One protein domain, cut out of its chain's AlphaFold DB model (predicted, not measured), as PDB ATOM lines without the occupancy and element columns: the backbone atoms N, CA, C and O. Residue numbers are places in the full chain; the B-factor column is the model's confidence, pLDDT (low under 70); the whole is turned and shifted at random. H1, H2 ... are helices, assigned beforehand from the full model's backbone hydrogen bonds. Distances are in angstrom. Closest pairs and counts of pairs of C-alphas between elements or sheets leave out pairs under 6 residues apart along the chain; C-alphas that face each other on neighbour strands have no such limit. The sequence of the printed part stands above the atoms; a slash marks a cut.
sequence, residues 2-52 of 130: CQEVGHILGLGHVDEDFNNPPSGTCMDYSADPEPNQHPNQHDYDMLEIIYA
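Overview. This is residues 2 to 52 of the 130 residues of an uncharacterized protein of Parcubacteria group bacterium (UniProt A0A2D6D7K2). The printed part has little regular structure: a looped lobe formed by much of residues 9 to 40 makes one end of a rod, and helix H2 makes the other end. The short helix H1 lies to one side of the rod's middle, and both helices point in roughly the same direction. Of the 51 printed residues, 18 are in the two named helices, H1 then H2, with no named strand; the class is all helix. The whole is compact, with a radius of gyration of the C-alphas of 10.4 A and spans of 33 by 16 by 14 A.

Along the chain. H1, residues 2 to 8, begins with C-alpha 2 at (162.057, 134.814, 153.911) and is 10.1 A long from first to last C-alpha. H2, residues 41 to 51, is 15.1 A long and ends with C-alpha 51 at (146.066, 132.928, 145.741).

Arrangement. H1 and H2 are only just apart, with their closest C-alphas 8.1 A from each other. In both helices every O i to N i+4 pair is within hydrogen-bond range.

Size, cuts and confidence. The two C-alphas farthest apart, those of Asn 19 and Ala 52, are 33.6 A apart. The printed part has no cut. The link from H1 to H2 is long, with 32 residues. The mean pLDDT of the printed part is 92.1, and no printed residue is under 70.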
ATOM      1  N   CYS A   2     163.366 134.282 154.309       89.50
ATOM      2  CA  CYS A   2     162.057 134.814 153.911       89.50
ATOM      3  C   CYS A   2     161.909 135.059 152.392       89.50
ATOM      4  O   CYS A   2     160.969 134.554 151.786       89.50
ATOM      5  N   GLN A   3     162.877 135.739 151.774       92.12
ATOM      6  CA  GLN A   3     162.837 136.144 150.364       92.12
ATOM      7  C   GLN A   3     162.672 134.965 149.389       92.12
ATOM      8  O   GLN A   3     161.790 134.965 148.538       92.12
ATOM      9  N   GLU A   4     163.451 133.899 149.584       92.00
ATOM     10  CA  GLU A   4     163.378 132.691 148.752       92.00
ATOM     11  C   GLU A   4     162.041 131.955 148.909       92.00
ATOM     12  O   GLU A   4     161.517 131.396 147.947       92.00
ATOM     13  N   VAL A   5     161.449 131.980 150.110       91.69
ATOM     14  CA  VAL A   5     160.096 131.446 150.326       91.69
ATOM     15  C   VAL A   5     159.068 132.303 149.587       91.69
ATOM     16  O   VAL A   5     158.186 131.755 148.930       91.69
ATOM     17  N   GLY A   6     159.208 133.628 149.627       93.31
ATOM     18  CA  GLY A   6     158.374 134.538 148.844       93.31
ATOM     19  C   GLY A   6     158.466 134.265 147.342       93.31
ATOM     20  O   GLY A   6     157.434 134.143 146.687       93.31
ATOM     21  N   HIS A   7     159.670 134.053 146.801       94.38
ATOM     22  CA  HIS A   7     159.859 133.672 145.397       94.38
ATOM     23  C   HIS A   7     159.197 132.338 145.038       94.38
ATOM     24  O   HIS A   7     158.577 132.234 143.979       94.38
ATOM     25  N   ILE A   8     159.268 131.328 145.914       93.25
ATOM     26  CA  ILE A   8     158.564 130.046 145.721       93.25
ATOM     27  C   ILE A   8     157.046 130.259 145.622       93.25
ATOM     28  O   ILE A   8     156.381 129.583 144.837       93.25
ATOM     29  N   LEU A   9     156.513 131.208 146.388       93.25
ATOM     30  CA  LEU A   9     155.100 131.593 146.377       93.25
ATOM     31  C   LEU A   9     154.750 132.602 145.264       93.25
ATOM     32  O   LEU A   9     153.614 133.054 145.176       93.25
ATOM     33  N   GLY A  10     155.701 132.951 144.392       94.25
ATOM     34  CA  GLY A  10     155.470 133.818 143.236       94.25
ATOM     35  C   GLY A  10     155.640 135.318 143.493       94.25
ATOM     36  O   GLY A  10     155.297 136.113 142.618       94.25
ATOM     37  N   LEU A  11     156.179 135.723 144.646       95.25
ATOM     38  CA  LEU A  11     156.506 137.123 144.923       95.25
ATOM     39  C   LEU A  11     157.807 137.538 144.220       95.25
ATOM     40  O   LEU A  11     158.799 136.809 144.234       95.25
ATOM     41  N   GLY A  12     157.803 138.725 143.613       94.31
ATOM     42  CA  GLY A  12     159.001 139.387 143.086       94.31
ATOM     43  C   GLY A  12     159.629 140.329 144.111       94.31
ATOM     44  O   GLY A  12     159.089 140.497 145.203       94.31
ATOM     45  N   HIS A  13     160.750 140.954 143.754       94.19
ATOM     46  CA  HIS A  13     161.335 141.993 144.596       94.19
ATOM     47  C   HIS A  13     160.495 143.278 144.595       94.19
ATOM     48  O   HIS A  13     159.904 143.637 143.575       94.19
ATOM     49  N   VAL A  14     160.470 143.981 145.731       91.25
ATOM     50  CA  VAL A  14     159.866 145.322 145.855       91.25
ATOM     51  C   VAL A  14     160.848 146.410 145.407       91.25
ATOM     52  O   VAL A  14     160.438 147.385 144.778       91.25
ATOM     53  N   ASP A  15     162.136 146.215 145.684       91.94
ATOM     54  CA  ASP A  15     163.249 147.027 145.193       91.94
ATOM     55  C   ASP A  15     164.437 146.104 144.869       91.94
ATOM     56  O   ASP A  15     164.667 145.104 145.554       91.94
ATOM     57  N   GLU A  16     165.151 146.423 143.791       91.75
ATOM     58  CA  GLU A  16     166.327 145.692 143.305       91.75
ATOM     59  C   GLU A  16     167.610 146.538 143.328       91.75
ATOM     60  O   GLU A  16     168.696 146.017 143.054       91.75
ATOM     61  N   ASP A  17     167.528 147.837 143.646       92.12
ATOM     62  CA  ASP A  17     168.724 148.649 143.856       92.12
ATOM     63  C   ASP A  17     169.286 148.398 145.255       92.12
ATOM     64  O   ASP A  17     168.871 148.991 146.249       92.12
ATOM     65  N   PHE A  18     170.310 147.549 145.299       90.56
ATOM     66  CA  PHE A  18     171.023 147.141 146.508       90.56
ATOM     67  C   PHE A  18     171.450 148.294 147.435       90.56
ATOM     68  O   PHE A  18     171.642 148.083 148.633       90.56
ATOM     69  N   ASN A  19     171.636 149.505 146.898       92.94
ATOM     70  CA  ASN A  19     172.107 150.656 147.668       92.94
ATOM     71  C   ASN A  19     170.977 151.516 148.249       92.94
ATOM     72  O   ASN A  19     171.269 152.469 148.981       92.94
ATOM     73  N   ASN A  20     169.716 151.220 147.929       92.00
ATOM     74  CA  ASN A  20     168.587 151.931 148.506       92.00
ATOM     75  C   ASN A  20     168.372 151.549 149.981       92.00
ATOM     76  O   ASN A  20     168.731 150.447 150.417       92.00
ATOM     77  N   PRO A  21     167.795 152.468 150.780       93.00
ATOM     78  CA  PRO A  21     167.406 152.165 152.148       93.00
ATOM     79  C   PRO A  21     166.410 150.996 152.203       93.00
ATOM     80  O   PRO A  21     165.503 150.961 151.372       93.00
ATOM     81  N   PRO A  22     166.512 150.107 153.209       93.06
ATOM     82  CA  PRO A  22     165.574 149.006 153.386       93.06
ATOM     83  C   PRO A  22     164.123 149.484 153.448       93.06
ATOM     84  O   PRO A  22     163.780 150.401 154.201       93.06
ATOM     85  N   SER A  23     163.260 148.826 152.686       91.62
ATOM     86  CA  SER A  23     161.817 149.082 152.645       91.62
ATOM     87  C   SER A  23     161.037 148.358 153.751       91.62
ATOM     88  O   SER A  23     159.839 148.596 153.920       91.62
ATOM     89  N   GLY A  24     161.713 147.528 154.554       93.56
ATOM     90  CA  GLY A  24     161.128 146.846 155.709       93.56
ATOM     91  C   GLY A  24     160.218 145.690 155.307       93.56
ATOM     92  O   GLY A  24     159.147 145.509 155.885       93.56
ATOM     93  N   THR A  25     160.601 144.958 154.264       93.94
ATOM     94  CA  THR A  25     159.794 143.897 153.653       93.94
ATOM     95  C   THR A  25     160.667 142.701 153.332       93.94
ATOM     96  O   THR A  25     161.841 142.836 152.998       93.94
ATOM     97  N   CYS A  26     160.073 141.516 153.394       93.25
ATOM     98  CA  CYS A  26     160.729 140.246 153.094       93.25
ATOM     99  C   CYS A  26     161.335 140.195 151.684       93.25
ATOM    100  O   CYS A  26     162.307 139.479 151.442       93.25
ATOM    101  N   MET A  27     160.725 140.942 150.763       95.19
ATOM    102  CA  MET A  27     160.990 140.909 149.332       95.19
ATOM    103  C   MET A  27     161.910 142.033 148.842       95.19
ATOM    104  O   MET A  27     161.889 142.373 147.667       95.19
ATOM    105  N   ASP A  28     162.731 142.622 149.702       94.06
ATOM    106  CA  ASP A  28     163.628 143.717 149.321       94.06
ATOM    107  C   ASP A  28     165.085 143.267 149.195       94.06
ATOM    108  O   ASP A  28     165.638 142.599 150.076       94.06
ATOM    109  N   TYR A  29     165.703 143.611 148.066       90.06
ATOM    110  CA  TYR A  29     167.093 143.312 147.774       90.06
ATOM    111  C   TYR A  29     167.984 144.489 148.191       90.06
ATOM    112  O   TYR A  29     168.360 145.326 147.375       90.06
ATOM    113  N   SER A  30     168.347 144.532 149.476       90.62
ATOM    114  CA  SER A  30     169.113 145.629 150.087       90.62
ATOM    115  C   SER A  30     170.426 145.163 150.733       90.62
ATOM    116  O   SER A  30     170.595 143.997 151.099       90.62
ATOM    117  N   ALA A  31     171.362 146.102 150.903       90.88
ATOM    118  CA  ALA A  31     172.623 145.910 151.615       90.88
ATOM    119  C   ALA A  31     172.474 145.685 153.126       90.88
ATOM    120  O   ALA A  31     173.376 145.106 153.739       90.88
ATOM    121  N   ASP A  32     171.369 146.135 153.724       89.50
ATOM    122  CA  ASP A  32     171.052 145.901 155.133       89.50
ATOM    123  C   ASP A  32     169.839 144.961 155.254       89.50
ATOM    124  O   ASP A  32     168.700 145.394 155.069       89.50
ATOM    125  N   PRO A  33     170.057 143.663 155.535       86.25
ATOM    126  CA  PRO A  33     168.977 142.688 155.612       86.25
ATOM    127  C   PRO A  33     168.218 142.716 156.946       86.25
ATOM    128  O   PRO A  33     167.164 142.086 157.031       86.25
ATOM    129  N   GLU A  34     168.720 143.390 157.990       92.06
ATOM    130  CA  GLU A  34     168.097 143.366 159.327       92.06
ATOM    131  C   GLU A  34     166.642 143.872 159.330       92.06
ATOM    132  O   GLU A  34     165.788 143.210 159.923       92.06
ATOM    133  N   PRO A  35     166.285 144.962 158.625       92.88
ATOM    134  CA  PRO A  35     164.897 145.428 158.574       92.88
ATOM    135  C   PRO A  35     163.969 144.553 157.712       92.88
ATOM    136  O   PRO A  35     162.751 144.661 157.829       92.88
ATOM    137  N   ASN A  36     164.526 143.684 156.864       92.56
ATOM    138  CA  ASN A  36     163.823 142.954 155.801       92.56
ATOM    139  C   ASN A  36     163.577 141.471 156.153       92.56
ATOM    140  O   ASN A  36     163.404 140.616 155.286       92.56
ATOM    141  N   GLN A  37     163.579 141.127 157.444       91.50
ATOM    142  CA  GLN A  37     163.501 139.730 157.894       91.50
ATOM    143  C   GLN A  37     162.085 139.130 157.855       91.50
ATOM    144  O   GLN A  37     161.940 137.911 158.000       91.50
ATOM    145  N   HIS A  38     161.046 139.950 157.657       92.25
ATOM    146  CA  HIS A  38     159.648 139.530 157.764       92.25
ATOM    147  C   HIS A  38     158.768 140.117 156.655       92.25
ATOM    148  O   HIS A  38     159.043 141.224 156.190       92.25
ATOM    149  N   PRO A  39     157.695 139.410 156.246       94.69
ATOM    150  CA  PRO A  39     156.743 139.946 155.285       94.69
ATOM    151  C   PRO A  39     156.031 141.169 155.848       94.69
ATOM    152  O   PRO A  39     155.647 141.177 157.023       94.69
ATOM    153  N   ASN A  40     155.818 142.177 155.010       94.12
ATOM    154  CA  ASN A  40     154.969 143.311 155.363       94.12
ATOM    155  C   ASN A  40     153.569 143.163 154.740       94.12
ATOM    156  O   ASN A  40     153.238 142.143 154.138       94.12
ATOM    157  N   GLN A  41     152.734 144.194 154.882       96.12
ATOM    158  CA  GLN A  41     151.380 144.177 154.330       96.12
ATOM    159  C   GLN A  41     151.356 143.984 152.806       96.12
ATOM    160  O   GLN A  41     150.550 143.206 152.316       96.12
ATOM    161  N   HIS A  42     152.261 144.631 152.070       94.50
ATOM    162  CA  HIS A  42     152.336 144.508 150.616       94.50
ATOM    163  C   HIS A  42     152.628 143.064 150.181       94.50
ATOM    164  O   HIS A  42     152.024 142.579 149.227       94.50
ATOM    165  N   ASP A  43     153.505 142.355 150.898       95.19
ATOM    166  CA  ASP A  43     153.790 140.943 150.617       95.19
ATOM    167  C   ASP A  43     152.526 140.076 150.768       95.19
ATOM    168  O   ASP A  43     152.233 139.250 149.904       95.19
ATOM    169  N   TYR A  44     151.739 140.296 151.828       95.12
ATOM    170  CA  TYR A  44     150.472 139.586 152.031       95.12
ATOM    171  C   TYR A  44     149.406 139.962 151.002       95.12
ATOM    172  O   TYR A  44     148.717 139.072 150.509       95.12
ATOM    173  N   ASP A  45     149.304 141.239 150.633       94.19
ATOM    174  CA  ASP A  45     148.369 141.704 149.604       94.19
ATOM    175  C   ASP A  45     148.686 141.049 148.249       94.19
ATOM    176  O   ASP A  45     147.791 140.627 147.517       94.19
ATOM    177  N   MET A  46     149.973 140.893 147.920       94.12
ATOM    178  CA  MET A  46     150.399 140.191 146.710       94.12
ATOM    179  C   MET A  46     150.094 138.692 146.765       94.12
ATOM    180  O   MET A  46     149.643 138.131 145.766       94.12
ATOM    181  N   LEU A  47     150.285 138.042 147.916       93.06
ATOM    182  CA  LEU A  47     149.867 136.647 148.095       93.06
ATOM    183  C   LEU A  47     148.352 136.497 147.946       93.06
ATOM    184  O   LEU A  47     147.906 135.545 147.312       93.06
ATOM    185  N   GLU A  48     147.563 137.436 148.467       90.88
ATOM    186  CA  GLU A  48     146.117 137.458 148.254       90.88
ATOM    187  C   GLU A  48     145.792 137.621 146.765       90.88
ATOM    188  O   GLU A  48     144.990 136.869 146.236       90.88
ATOM    189  N   ILE A  49     146.466 138.502 146.027       88.88
ATOM    190  CA  ILE A  49     146.244 138.631 144.576       88.88
ATOM    191  C   ILE A  49     146.561 137.327 143.822       88.88
ATOM    192  O   ILE A  49     145.845 136.969 142.886       88.88
ATOM    193  N   ILE A  50     147.627 136.618 144.206       87.06
ATOM    194  CA  ILE A  50     148.056 135.378 143.538       87.06
ATOM    195  C   ILE A  50     147.141 134.199 143.909       87.06
ATOM    196  O   ILE A  50     146.817 133.376 143.047       87.06
ATOM    197  N   TYR A  51     146.720 134.111 145.174       84.19
ATOM    198  CA  TYR A  51     146.066 132.928 145.741       84.19
ATOM    199  C   TYR A  51     144.598 133.120 146.152       84.19
ATOM    200  O   TYR A  51     143.931 132.142 146.486       84.19
ATOM    201  N   ALA A  52     144.043 134.332 146.093       81.12
ATOM    202  CA  ALA A  52     142.608 134.554 146.256       81.12
ATOM    203  C   ALA A  52     141.884 134.159 144.969       81.12
ATOM    204  O   ALA A  52     141.573 134.963 144.089       81.12
TER     205      ALA A  52